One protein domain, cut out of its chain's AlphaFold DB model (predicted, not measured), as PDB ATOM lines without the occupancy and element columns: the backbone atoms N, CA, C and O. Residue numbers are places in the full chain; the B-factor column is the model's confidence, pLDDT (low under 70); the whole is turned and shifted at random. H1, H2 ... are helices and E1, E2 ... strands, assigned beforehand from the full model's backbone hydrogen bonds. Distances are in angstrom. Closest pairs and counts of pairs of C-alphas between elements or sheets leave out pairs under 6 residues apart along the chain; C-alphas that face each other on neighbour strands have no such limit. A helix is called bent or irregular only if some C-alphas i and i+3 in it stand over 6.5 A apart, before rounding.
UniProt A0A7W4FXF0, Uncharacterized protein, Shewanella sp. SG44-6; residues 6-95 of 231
ATOM      1  N   GLU A   6    -102.858  59.440  87.357       88.50
ATOM      2  CA  GLU A   6    -103.754  59.741  88.480       88.50
ATOM      3  C   GLU A   6    -104.972  60.582  88.060       88.50
ATOM      4  O   GLU A   6    -106.021  60.463  88.686       88.50
ATOM      5  N   ASP A   7    -104.862  61.364  86.975       87.62
ATOM      6  CA  ASP A   7    -105.974  62.151  86.417       87.62
ATOM      7  C   ASP A   7    -106.990  61.271  85.654       87.62
ATOM      8  O   ASP A   7    -108.078  61.737  85.308       87.62
ATOM      9  N   VAL A   8    -106.630  60.020  85.336       87.00
ATOM     10  CA  VAL A   8    -107.472  59.082  84.578       87.00
ATOM     11  C   VAL A   8    -108.488  58.424  85.525       87.00
ATOM     12  O   VAL A   8    -108.059  57.898  86.563       87.00
ATOM     13  N   PRO A   9    -109.799  58.393  85.192       89.69
ATOM     14  CA  PRO A   9    -110.809  57.671  85.969       89.69
ATOM     15  C   PRO A   9    -110.417  56.210  86.193       89.69
ATOM     16  O   PRO A   9    -109.808  55.578  85.326       89.69
ATOM     17  N   VAL A  10    -110.733  55.671  87.370       86.69
ATOM     18  CA  VAL A  10    -110.275  54.335  87.794       86.69
ATOM     19  C   VAL A  10    -110.825  53.249  86.867       86.69
ATOM     20  O   VAL A  10    -110.120  52.292  86.562       86.69
ATOM     21  N   GLU A  11    -112.041  53.458  86.376       86.00
ATOM     22  CA  GLU A  11    -112.821  52.586  85.503       86.00
ATOM     23  C   GLU A  11    -112.185  52.372  84.121       86.00
ATOM     24  O   GLU A  11    -112.397  51.328  83.518       86.00
ATOM     25  N   ILE A  12    -111.379  53.327  83.635       88.75
ATOM     26  CA  ILE A  12    -110.735  53.263  82.307       88.75
ATOM     27  C   ILE A  12    -109.206  53.282  82.362       88.75
ATOM     28  O   ILE A  12    -108.539  53.258  81.327       88.75
ATOM     29  N   ARG A  13    -108.621  53.324  83.565       87.25
ATOM     30  CA  ARG A  13    -107.168  53.449  83.756       87.25
ATOM     31  C   ARG A  13    -106.381  52.275  83.172       87.25
ATOM     32  O   ARG A  13    -105.238  52.466  82.776       87.25
ATOM     33  N   GLU A  14    -106.987  51.091  83.074       85.88
ATOM     34  CA  GLU A  14    -106.372  49.903  82.459       85.88
ATOM     35  C   GLU A  14    -106.065  50.057  80.958       85.88
ATOM     36  O   GLU A  14    -105.268  49.295  80.409       85.88
ATOM     37  N   PHE A  15    -106.660  51.054  80.298       89.00
ATOM     38  CA  PHE A  15    -106.448  51.352  78.883       89.00
ATOM     39  C   PHE A  15    -105.356  52.401  78.636       89.00
ATOM     40  O   PHE A  15    -105.137  52.779  77.489       89.00
ATOM     41  N   TYR A  16    -104.651  52.862  79.675       89.94
ATOM     42  CA  TYR A  16    -103.603  53.880  79.571       89.94
ATOM     43  C   TYR A  16    -102.268  53.415  80.161       89.94
ATOM     44  O   TYR A  16    -102.217  52.730  81.182       89.94
ATOM     45  N   GLU A  17    -101.171  53.862  79.555       90.62
ATOM     46  CA  GLU A  17     -99.803  53.632  80.026       90.62
ATOM     47  C   GLU A  17     -98.977  54.928  80.055       90.62
ATOM     48  O   GLU A  17     -99.379  55.959  79.510       90.62
ATOM     49  N   VAL A  18     -97.816  54.893  80.717       90.06
ATOM     50  CA  VAL A  18     -96.886  56.032  80.786       90.06
ATOM     51  C   VAL A  18     -95.645  55.735  79.950       90.06
ATOM     52  O   VAL A  18     -94.823  54.900  80.325       90.06
ATOM     53  N   VAL A  19     -95.485  56.464  78.846       88.00
ATOM     54  CA  VAL A  19     -94.360  56.347  77.908       88.00
ATOM     55  C   VAL A  19     -93.594  57.666  77.902       88.00
ATOM     56  O   VAL A  19     -94.171  58.719  77.645       88.00
ATOM     57  N   GLU A  20     -92.297  57.630  78.223       82.94
ATOM     58  CA  GLU A  20     -91.400  58.804  78.204       82.94
ATOM     59  C   GLU A  20     -91.954  60.043  78.956       82.94
ATOM     60  O   GLU A  20     -91.837  61.179  78.504       82.94
ATOM     61  N   ASN A  21     -92.556  59.823  80.134       84.19
ATOM     62  CA  ASN A  21     -93.256  60.828  80.957       84.19
ATOM     63  C   ASN A  21     -94.521  61.445  80.316       84.19
ATOM     64  O   ASN A  21     -94.970  62.510  80.743       84.19
ATOM     65  N   THR A  22     -95.127  60.776  79.334       85.19
ATOM     66  CA  THR A  22     -96.430  61.137  78.753       85.19
ATOM     67  C   THR A  22     -97.451  60.019  78.974       85.19
ATOM     68  O   THR A  22     -97.084  58.846  79.002       85.19
ATOM     69  N   VAL A  23     -98.724  60.374  79.177       87.06
ATOM     70  CA  VAL A  23     -99.821  59.402  79.330       87.06
ATOM     71  C   VAL A  23    -100.400  59.092  77.952       87.06
ATOM     72  O   VAL A  23    -100.957  59.980  77.299       87.06
ATOM     73  N   SER A  24    -100.285  57.833  77.536       87.38
ATOM     74  CA  SER A  24    -100.681  57.332  76.217       87.38
ATOM     75  C   SER A  24    -101.807  56.311  76.332       87.38
ATOM     76  O   SER A  24    -101.878  55.560  77.301       87.38
ATOM     77  N   LEU A  25    -102.694  56.293  75.337       88.31
ATOM     78  CA  LEU A  25    -103.740  55.283  75.196       88.31
ATOM     79  C   LEU A  25    -103.122  53.988  74.649       88.31
ATOM     80  O   LEU A  25    -102.370  54.029  73.675       88.31
ATOM     81  N   ILE A  26    -103.466  52.848  75.242       85.56
ATOM     82  CA  ILE A  26    -103.095  51.522  74.742       85.56
ATOM     83  C   ILE A  26    -104.035  51.189  73.580       85.56
ATOM     84  O   ILE A  26    -105.090  50.578  73.768       85.56
ATOM     85  N   GLU A  27    -103.667  51.615  72.371       75.44
ATOM     86  CA  GLU A  27    -104.418  51.288  71.158       75.44
ATOM     87  C   GLU A  27    -104.448  49.767  70.947       75.44
ATOM     88  O   GLU A  27    -103.424  49.115  70.731       75.44
ATOM     89  N   ARG A  28    -105.648  49.181  71.023       78.81
ATOM     90  CA  ARG A  28    -105.878  47.768  70.708       78.81
ATOM     91  C   ARG A  28    -106.049  47.597  69.202       78.81
ATOM     92  O   ARG A  28    -106.699  48.412  68.552       78.81
ATOM     93  N   ASP A  29    -105.517  46.503  68.656       81.25
ATOM     94  CA  ASP A  29    -105.775  46.108  67.268       81.25
ATOM     95  C   ASP A  29    -107.288  46.023  67.036       81.25
ATOM     96  O   ASP A  29    -107.953  45.145  67.590       81.25
ATOM     97  N   LYS A  30    -107.837  46.902  66.189       82.31
ATOM     98  CA  LYS A  30    -109.263  46.876  65.856       82.31
ATOM     99  C   LYS A  30    -109.610  45.635  65.042       82.31
ATOM    100  O   LYS A  30    -109.531  45.628  63.812       82.31
ATOM    101  N   VAL A  31    -110.049  44.596  65.742       83.50
ATOM    102  CA  VAL A  31    -110.622  43.384  65.165       83.50
ATOM    103  C   VAL A  31    -112.099  43.355  65.529       83.50
ATOM    104  O   VAL A  31    -112.466  43.428  66.692       83.50
ATOM    105  N   LEU A  32    -112.961  43.277  64.519       84.25
ATOM    106  CA  LEU A  32    -114.405  43.150  64.709       84.25
ATOM    107  C   LEU A  32    -114.814  41.680  64.592       84.25
ATOM    108  O   LEU A  32    -114.156  40.909  63.885       84.25
ATOM    109  N   PHE A  33    -115.939  41.310  65.208       78.50
ATOM    110  CA  PHE A  33    -116.511  39.966  65.069       78.50
ATOM    111  C   PHE A  33    -116.728  39.562  63.604       78.50
ATOM    112  O   PHE A  33    -116.484  38.410  63.259       78.50
ATOM    113  N   ASP A  34    -117.036  40.505  62.709       78.19
ATOM    114  CA  ASP A  34    -117.120  40.259  61.263       78.19
ATOM    115  C   ASP A  34    -115.836  39.637  60.672       78.19
ATOM    116  O   ASP A  34    -115.911  38.753  59.819       78.19
ATOM    117  N   GLY A  35    -114.649  40.026  61.156       78.88
ATOM    118  CA  GLY A  35    -113.366  39.446  60.728       78.88
ATOM    119  C   GLY A  35    -113.134  38.025  61.259       78.88
ATOM    120  O   GLY A  35    -112.497  37.192  60.601       78.88
ATOM    121  N   VAL A  36    -113.709  37.711  62.421       79.12
ATOM    122  CA  VAL A  36    -113.754  36.350  62.976       79.12
ATOM    123  C   VAL A  36    -114.694  35.485  62.139       79.12
ATOM    124  O   VAL A  36    -114.301  34.417  61.672       79.12
ATOM    125  N   MET A  37    -115.900  35.987  61.860       74.19
ATOM    126  CA  MET A  37    -116.902  35.330  61.016       74.19
ATOM    127  C   MET A  37    -116.392  35.108  59.587       74.19
ATOM    128  O   MET A  37    -116.653  34.060  58.991       74.19
ATOM    129  N   GLN A  38    -115.592  36.033  59.051       78.94
ATOM    130  CA  GLN A  38    -114.888  35.855  57.783       78.94
ATOM    131  C   GLN A  38    -113.836  34.735  57.866       78.94
ATOM    132  O   GLN A  38    -113.789  33.882  56.982       78.94
ATOM    133  N   SER A  39    -113.035  34.679  58.934       78.25
ATOM    134  CA  SER A  39    -112.034  33.616  59.144       78.25
ATOM    135  C   SER A  39    -112.666  32.224  59.300       78.25
ATOM    136  O   SER A  39    -112.133  31.239  58.783       78.25
ATOM    137  N   ILE A  40    -113.835  32.151  59.946       71.06
ATOM    138  CA  ILE A  40    -114.677  30.948  60.024       71.06
ATOM    139  C   ILE A  40    -115.200  30.574  58.629       71.06
ATOM    140  O   ILE A  40    -115.063  29.426  58.201       71.06
ATOM    141  N   SER A  41    -115.734  31.544  57.881       67.12
ATOM    142  CA  SER A  41    -116.269  31.342  56.524       67.12
ATOM    143  C   SER A  41    -115.212  30.846  55.530       67.12
ATOM    144  O   SER A  41    -115.513  30.034  54.654       67.12
ATOM    145  N   LEU A  42    -113.960  31.284  55.693       81.81
ATOM    146  CA  LEU A  42    -112.802  30.846  54.907       81.81
ATOM    147  C   LEU A  42    -112.218  29.495  55.359       81.81
ATOM    148  O   LEU A  42    -111.246  29.028  54.765       81.81
ATOM    149  N   ARG A  43    -112.814  28.838  56.367       77.06
ATOM    150  CA  ARG A  43    -112.385  27.532  56.905       77.06
ATOM    151  C   ARG A  43    -110.914  27.513  57.335       77.06
ATOM    152  O   ARG A  43    -110.214  26.521  57.127       77.06
ATOM    153  N   HIS A  44    -110.441  28.608  57.930       77.38
ATOM    154  CA  HIS A  44    -109.118  28.631  58.547       77.38
ATOM    155  C   HIS A  44    -109.017  27.591  59.679       77.38
ATOM    156  O   HIS A  44    -110.025  27.123  60.212       77.38
ATOM    157  N   SER A  45    -107.791  27.210  60.056       78.62
ATOM    158  CA  SER A  45    -107.583  26.292  61.180       78.62
ATOM    159  C   SER A  45    -108.170  26.870  62.467       78.62
ATOM    160  O   SER A  45    -108.176  28.086  62.661       78.62
ATOM    161  N   ARG A  46    -108.616  25.996  63.380       70.81
ATOM    162  CA  ARG A  46    -109.220  26.423  64.651       70.81
ATOM    163  C   ARG A  46    -108.310  27.396  65.417       70.81
ATOM    164  O   ARG A  46    -108.779  28.440  65.841       70.81
ATOM    165  N   SER A  47    -106.996  27.162  65.406       74.06
ATOM    166  CA  SER A  47    -105.985  28.068  65.974       74.06
ATOM    167  C   SER A  47    -105.974  29.494  65.400       74.06
ATOM    168  O   SER A  47    -105.668  30.435  66.126       74.06
ATOM    169  N   VAL A  48    -106.296  29.676  64.116       80.25
ATOM    170  CA  VAL A  48    -106.393  31.001  63.475       80.25
ATOM    171  C   VAL A  48    -107.724  31.667  63.822       80.25
ATOM    172  O   VAL A  48    -107.752  32.867  64.091       80.25
ATOM    173  N   ILE A  49    -108.808  30.888  63.866       76.88
ATOM    174  CA  ILE A  49    -110.132  31.360  64.287       76.88
ATOM    175  C   ILE A  49    -110.080  31.829  65.747       76.88
ATOM    176  O   ILE A  49    -110.423  32.976  66.013       76.88
ATOM    177  N   ASP A  50    -109.561  31.009  66.665       76.56
ATOM    178  CA  ASP A  50    -109.449  31.325  68.097       76.56
ATOM    179  C   ASP A  50    -108.579  32.566  68.359       76.56
ATOM    180  O   ASP A  50    -108.852  33.335  69.285       76.56
ATOM    181  N   ALA A  51    -107.534  32.783  67.548       79.62
ATOM    182  CA  ALA A  51    -106.657  33.949  67.649       79.62
ATOM    183  C   ALA A  51    -107.334  35.243  67.162       79.62
ATOM    184  O   ALA A  51    -107.233  36.271  67.834       79.62
ATOM    185  N   ALA A  52    -108.047  35.202  66.031       82.44
ATOM    186  CA  ALA A  52    -108.839  36.339  65.551       82.44
ATOM    187  C   ALA A  52    -109.963  36.687  66.540       82.44
ATOM    188  O   ALA A  52    -110.190  37.849  66.870       82.44
ATOM    189  N   LEU A  53    -110.615  35.651  67.058       79.88
ATOM    190  CA  LEU A  53    -111.701  35.717  68.021       79.88
ATOM    191  C   LEU A  53    -111.286  36.352  69.349       79.88
ATOM    192  O   LEU A  53    -111.995  37.212  69.862       79.88
ATOM    193  N   ARG A  54    -110.095  36.018  69.859       78.19
ATOM    194  CA  ARG A  54    -109.539  36.674  71.050       78.19
ATOM    195  C   ARG A  54    -109.378  38.178  70.855       78.19
ATOM    196  O   ARG A  54    -109.814  38.945  71.703       78.19
ATOM    197  N   LYS A  55    -108.813  38.597  69.718       83.75
ATOM    198  CA  LYS A  55    -108.644  40.023  69.407       83.75
ATOM    199  C   LYS A  55    -109.979  40.756  69.271       83.75
ATOM    200  O   LYS A  55    -110.059  41.910  69.668       83.75
ATOM    201  N   ALA A  56    -111.019  40.101  68.749       83.50
ATOM    202  CA  ALA A  56    -112.356  40.693  68.680       83.50
ATOM    203  C   ALA A  56    -112.962  40.933  70.070       83.50
ATOM    204  O   ALA A  56    -113.532  41.992  70.311       83.50
ATOM    205  N   ILE A  57    -112.775  39.988  70.995       81.06
ATOM    206  CA  ILE A  57    -113.191  40.117  72.399       81.06
ATOM    207  C   ILE A  57    -112.406  41.237  73.103       81.06
ATOM    208  O   ILE A  57    -112.999  42.079  73.769       81.06
ATOM    209  N   GLU A  58    -111.081  41.285  72.928       81.94
ATOM    210  CA  GLU A  58    -110.226  42.344  73.493       81.94
ATOM    211  C   GLU A  58    -110.591  43.741  72.960       81.94
ATOM    212  O   GLU A  58    -110.597  44.708  73.723       81.94
ATOM    213  N   TRP A  59    -110.910  43.851  71.666       87.56
ATOM    214  CA  TRP A  59    -111.343  45.105  71.051       87.56
ATOM    215  C   TRP A  59    -112.721  45.551  71.548       87.56
ATOM    216  O   TRP A  59    -112.909  46.727  71.850       87.56
ATOM    217  N   ASP A  60    -113.687  44.640  71.634       84.75
ATOM    218  CA  ASP A  60    -115.046  44.979  72.058       84.75
ATOM    219  C   ASP A  60    -115.093  45.342  73.556       84.75
ATOM    220  O   ASP A  60    -115.724  46.330  73.931       84.75
ATOM    221  N   HIS A  61    -114.294  44.666  74.393       84.31
ATOM    222  CA  HIS A  61    -114.081  45.058  75.790       84.31
ATOM    223  C   HIS A  61    -113.513  46.480  75.910       84.31
ATOM    224  O   HIS A  61    -113.995  47.275  76.715       84.31
ATOM    225  N   PHE A  62    -112.508  46.817  75.092       87.81
ATOM    226  CA  PHE A  62    -111.971  48.177  75.008       87.81
ATOM    227  C   PHE A  62    -113.050  49.178  74.565       87.81
ATOM    228  O   PHE A  62    -113.263  50.180  75.239       87.81
ATOM    229  N   ALA A  63    -113.773  48.907  73.477       88.88
ATOM    230  CA  ALA A  63    -114.755  49.840  72.925       88.88
ATOM    231  C   ALA A  63    -115.904  50.143  73.905       88.88
ATOM    232  O   ALA A  63    -116.313  51.297  74.042       88.88
ATOM    233  N   VAL A  64    -116.405  49.129  74.616       88.56
ATOM    234  CA  VAL A  64    -117.498  49.292  75.585       88.56
ATOM    235  C   VAL A  64    -117.017  49.985  76.864       88.56
ATOM    236  O   VAL A  64    -117.636  50.963  77.288       88.56
ATOM    237  N   ASN A  65    -115.910  49.526  77.459       87.75
ATOM    238  CA  ASN A  65    -115.457  50.036  78.758       87.75
ATOM    239  C   ASN A  65    -114.640  51.333  78.666       87.75
ATOM    240  O   ASN A  65    -114.609  52.060  79.648       87.75
ATOM    241  N   HIS A  66    -113.999  51.655  77.537       91.38
ATOM    242  CA  HIS A  66    -113.279  52.922  77.344       91.38
ATOM    243  C   HIS A  66    -114.149  53.968  76.635       91.38
ATOM    244  O   HIS A  66    -114.590  54.939  77.253       91.38
ATOM    245  N   ASP A  67    -114.415  53.772  75.339       89.75
ATOM    246  CA  ASP A  67    -115.094  54.776  74.508       89.75
ATOM    247  C   ASP A  67    -116.558  54.949  74.944       89.75
ATOM    248  O   ASP A  67    -117.041  56.075  75.093       89.75
ATOM    249  N   GLY A  68    -117.242  53.835  75.225       90.12
ATOM    250  CA  GLY A  68    -118.596  53.831  75.775       90.12
ATOM    251  C   GLY A  68    -118.683  54.530  77.133       90.12
ATOM    252  O   GLY A  68    -119.569  55.362  77.328       90.12
ATOM    253  N   TYR A  69    -117.761  54.245  78.061       91.62
ATOM    254  CA  TYR A  69    -117.714  54.912  79.369       91.62
ATOM    255  C   TYR A  69    -117.529  56.426  79.227       91.62
ATOM    256  O   TYR A  69    -118.245  57.193  79.865       91.62
ATOM    257  N   LEU A  70    -116.608  56.873  78.366       90.94
ATOM    258  CA  LEU A  70    -116.368  58.301  78.142       90.94
ATOM    259  C   LEU A  70    -117.592  59.008  77.534       90.94
ATOM    260  O   LEU A  70    -117.895  60.132  77.943       90.94
ATOM    261  N   SER A  71    -118.320  58.354  76.619       92.56
ATOM    262  CA  SER A  71    -119.609  58.862  76.113       92.56
ATOM    263  C   SER A  71    -120.640  58.958  77.238       92.56
ATOM    264  O   SER A  71    -121.245  60.009  77.436       92.56
ATOM    265  N   TRP A  72    -120.773  57.901  78.043       95.25
ATOM    266  CA  TRP A  72    -121.718  57.849  79.157       95.25
ATOM    267  C   TRP A  72    -121.443  58.904  80.236       95.25
ATOM    268  O   TRP A  72    -122.382  59.547  80.690       95.25
ATOM    269  N   VAL A  73    -120.182  59.144  80.620       93.38
ATOM    270  CA  VAL A  73    -119.827  60.212  81.578       93.38
ATOM    271  C   VAL A  73    -120.234  61.587  81.043       93.38
ATOM    272  O   VAL A  73    -120.742  62.418  81.795       93.38
ATOM    273  N   TYR A  74    -120.042  61.830  79.744       93.44
ATOM    274  CA  TYR A  74    -120.439  63.082  79.102       93.44
ATOM    275  C   TYR A  74    -121.968  63.241  79.030       93.44
ATOM    276  O   TYR A  74    -122.500  64.283  79.411       93.44
ATOM    277  N   GLU A  75    -122.683  62.198  78.604       94.12
ATOM    278  CA  GLU A  75    -124.152  62.160  78.569       94.12
ATOM    279  C   GLU A  75    -124.763  62.323  79.964       94.12
ATOM    280  O   GLU A  75    -125.740  63.052  80.133       94.12
ATOM    281  N   LEU A  76    -124.164  61.695  80.980       94.25
ATOM    282  CA  LEU A  76    -124.576  61.820  82.373       94.25
ATOM    283  C   LEU A  76    -124.415  63.255  82.878       94.25
ATOM    284  O   LEU A  76    -125.353  63.792  83.457       94.25
ATOM    285  N   ALA A  77    -123.271  63.894  82.622       94.12
ATOM    286  CA  ALA A  77    -123.040  65.279  83.029       94.12
ATOM    287  C   ALA A  77    -124.021  66.260  82.355       94.12
ATOM    288  O   ALA A  77    -124.496  67.195  82.998       94.12
ATOM    289  N   LEU A  78    -124.369  66.029  81.080       94.12
ATOM    290  CA  LEU A  78    -125.413  66.799  80.393       94.12
ATOM    291  C   LEU A  78    -126.796  66.575  81.015       94.12
ATOM    292  O   LEU A  78    -127.514  67.543  81.252       94.12
ATOM    293  N   TRP A  79    -127.154  65.322  81.304       95.62
ATOM    294  CA  TRP A  79    -128.423  64.975  81.947       95.62
ATOM    295  C   TRP A  79    -128.548  65.612  83.340       95.62
ATOM    296  O   TRP A  79    -129.590  66.180  83.659       95.62
ATOM    297  N   GLU A  80    -127.482  65.575  84.150       93.31
ATOM    298  CA  GLU A  80    -127.438  66.195  85.483       93.31
ATOM    299  C   GLU A  80    -127.571  67.725  85.411       93.31
ATOM    300  O   GLU A  80    -128.323  68.303  86.198       93.31
ATOM    301  N   GLN A  81    -126.930  68.379  84.435       92.38
ATOM    302  CA  GLN A  81    -127.119  69.813  84.185       92.38
ATOM    303  C   GLN A  81    -128.565  70.134  83.765       92.38
ATOM    304  O   GLN A  81    -129.144  71.092  84.271       92.38
ATOM    305  N   GLU A  82    -129.178  69.308  82.907       90.81
ATOM    306  CA  GLU A  82    -130.580  69.461  82.486       90.81
ATOM    307  C   GLU A  82    -131.550  69.393  83.683       90.81
ATOM    308  O   GLU A  82    -132.535  70.136  83.719       90.81
ATOM    309  N   GLN A  83    -131.258  68.550  84.685       90.44
ATOM    310  CA  GLN A  83    -132.066  68.460  85.908       90.44
ATOM    311  C   GLN A  83    -131.957  69.725  86.772       90.44
ATOM    312  O   GLN A  83    -132.959  70.164  87.333       90.44
ATOM    313  N   LEU A  84    -130.760  70.316  86.870       91.50
ATOM    314  CA  LEU A  84    -130.522  71.551  87.627       91.50
ATOM    315  C   LEU A  84    -131.164  72.769  86.949       91.50
ATOM    316  O   LEU A  84    -131.818  73.571  87.612       91.50
ATOM    317  N   ASP A  85    -131.033  72.888  85.626       91.31
ATOM    318  CA  ASP A  85    -131.565  74.025  84.861       91.31
ATOM    319  C   ASP A  85    -133.109  74.078  84.856       91.31
ATOM    320  O   ASP A  85    -133.692  75.136  84.613       91.31
ATOM    321  N   ASN A  86    -133.775  72.954  85.155       89.38
ATOM    322  CA  ASN A  86    -135.232  72.835  85.263       89.38
ATOM    323  C   ASN A  86    -135.736  72.665  86.713       89.38
ATOM    324  O   ASN A  86    -136.916  72.361  86.919       89.38
ATOM    325  N   GLU A  87    -134.887  72.866  87.729       85.69
ATOM    326  CA  GLU A  87    -135.278  72.722  89.136       85.69
ATOM    327  C   GLU A  87    -136.421  73.696  89.499       85.69
ATOM    328  O   GLU A  87    -136.280  74.918  89.448       85.69
ATOM    329  N   GLY A  88    -137.587  73.146  89.860       81.88
ATOM    330  CA  GLY A  88    -138.796  73.916  90.179       81.88
ATOM    331  C   GLY A  88    -139.734  74.208  88.997       81.88
ATOM    332  O   GLY A  88    -140.745  74.882  89.192       81.88
ATOM    333  N   ASN A  89    -139.456  73.696  87.794       89.31
ATOM    334  CA  ASN A  89    -140.380  73.773  86.659       89.31
ATOM    335  C   ASN A  89    -141.437  72.650  86.725       89.31
ATOM    336  O   ASN A  89    -141.160  71.510  86.361       89.31
ATOM    337  N   GLU A  90    -142.662  72.970  87.159       83.69
ATOM    338  CA  GLU A  90    -143.764  71.998  87.303       83.69
ATOM    339  C   GLU A  90    -144.246  71.376  85.972       83.69
ATOM    340  O   GLU A  90    -144.889  70.327  85.990       83.69
ATOM    341  N   GLU A  91    -143.937  71.989  84.822       86.62
ATOM    342  CA  GLU A  91    -144.294  71.467  83.491       86.62
ATOM    343  C   GLU A  91    -143.181  70.606  82.857       86.62
ATOM    344  O   GLU A  91    -143.410  69.963  81.829       86.62
ATOM    345  N   TYR A  92    -141.982  70.564  83.451       86.56
ATOM    346  CA  TYR A  92    -140.855  69.790  82.925       86.56
ATOM    347  C   TYR A  92    -141.020  68.286  83.192       86.56
ATOM    348  O   TYR A  92    -141.334  67.853  84.301       86.56
ATOM    349  N   GLN A  93    -140.767  67.473  82.163       86.75
ATOM    350  CA  GLN A  93    -140.700  66.018  82.274       86.75
ATOM    351  C   GLN A  93    -139.254  65.570  82.039       86.75
ATOM    352  O   GLN A  93    -138.754  65.760  80.928       86.75
ATOM    353  N   PRO A  94    -138.580  64.983  83.044       84.44
ATOM    354  CA  PRO A  94    -137.175  64.632  82.927       84.44
ATOM    355  C   PRO A  94    -136.949  63.519  81.906       84.44
ATOM    356  O   PRO A  94    -137.667  62.515  81.868       84.44
ATOM    357  N   SER A  95    -135.905  63.694  81.099       90.38
ATOM    358  CA  SER A  95    -135.371  62.656  80.222       90.38
ATOM    359  C   SER A  95    -134.869  61.459  81.050       90.38
ATOM    360  O   SER A  95    -134.533  61.580  82.233       90.38
TER     361      SER A  95
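This is residues 6 to 95 of the 231 residues of an uncharacterized protein of Shewanella sp. SG44-6 (UniProt A0A7W4FXF0). One long helix, H2, makes the long axis; the short helix H1 folds back beside its first part as a helical hairpin, and a small two-strand hairpin, E1 and E2, lies off to one side of H2. H2 runs on as a single helix with a kink of 26 degrees near residue 71, and after it residues 86 to 95 fold back as a tail with no named element. The printed part has 90 residues, with two named strands and two named helices in the order E1, E2, H1, H2; the sheet of two strands, E1 - E2, is antiparallel, and the class is mostly helix. The whole is extended, with a radius of gyration of the C-alphas of 20.1 A, and its outline is flat, spanning 64 by 39 by 13 A.

The printed part begins at Glu 6, and the strand E1 takes residues 16 to 19, from C-alpha 16 at (-103.603, 53.880, 79.571). The strand E2 takes residues 22 to 25. The helix H1 takes residues 33 to 41 and measures 12.1 A from first to last C-alpha; C-alpha 33 is at (-116.511, 39.966, 65.069). The helix H2 takes residues 46 to 85 and measures 56.3 A, ending with C-alpha 85 at (-131.565, 74.025, 84.861). H2 is neither bent nor irregular, but only just: C-alphas 64 and 67 are 6.1 A apart.

E1 and E2 form a hairpin of antiparallel neighbour strands, with an angle of 141 degrees between their directions. C-alphas 16 and 25 face each other at 4.6 A. Within hydrogen-bond range are N 17 and O 24, at 2.9 A, and N 22 and O 19, at 2.8 A. E1 is apart from H1 and from H2, and E2 is apart from H2. H1 and H2 form a helical hairpin and touch, H2 with residues 48 to 56 alone; the closest C-alphas are those of Val 36 and Leu 53, 5.5 A apart. Their lines stand at a shallow tilt of 21 degrees, and they run opposite ways. Each O i to N i+4 pair of H1 is within hydrogen-bond range, and 34 of 36 in H2.

The two C-alphas farthest apart are those of Ser 45 and Gly 88, at 63.9 A. The C-alphas of Glu 6 and Ser 95, the first and last printed, are 32.8 A apart. The printed part has no cut. The links E1 to E2 and H1 to H2 are tight, the link E2 to H1 is short with 7 residues, and no link is long. Residues 42 to 47 stand free, and so do residues 71 to 78 of H2. The mean pLDDT of the printed part is 85.3, and residue 41 alone is under 70.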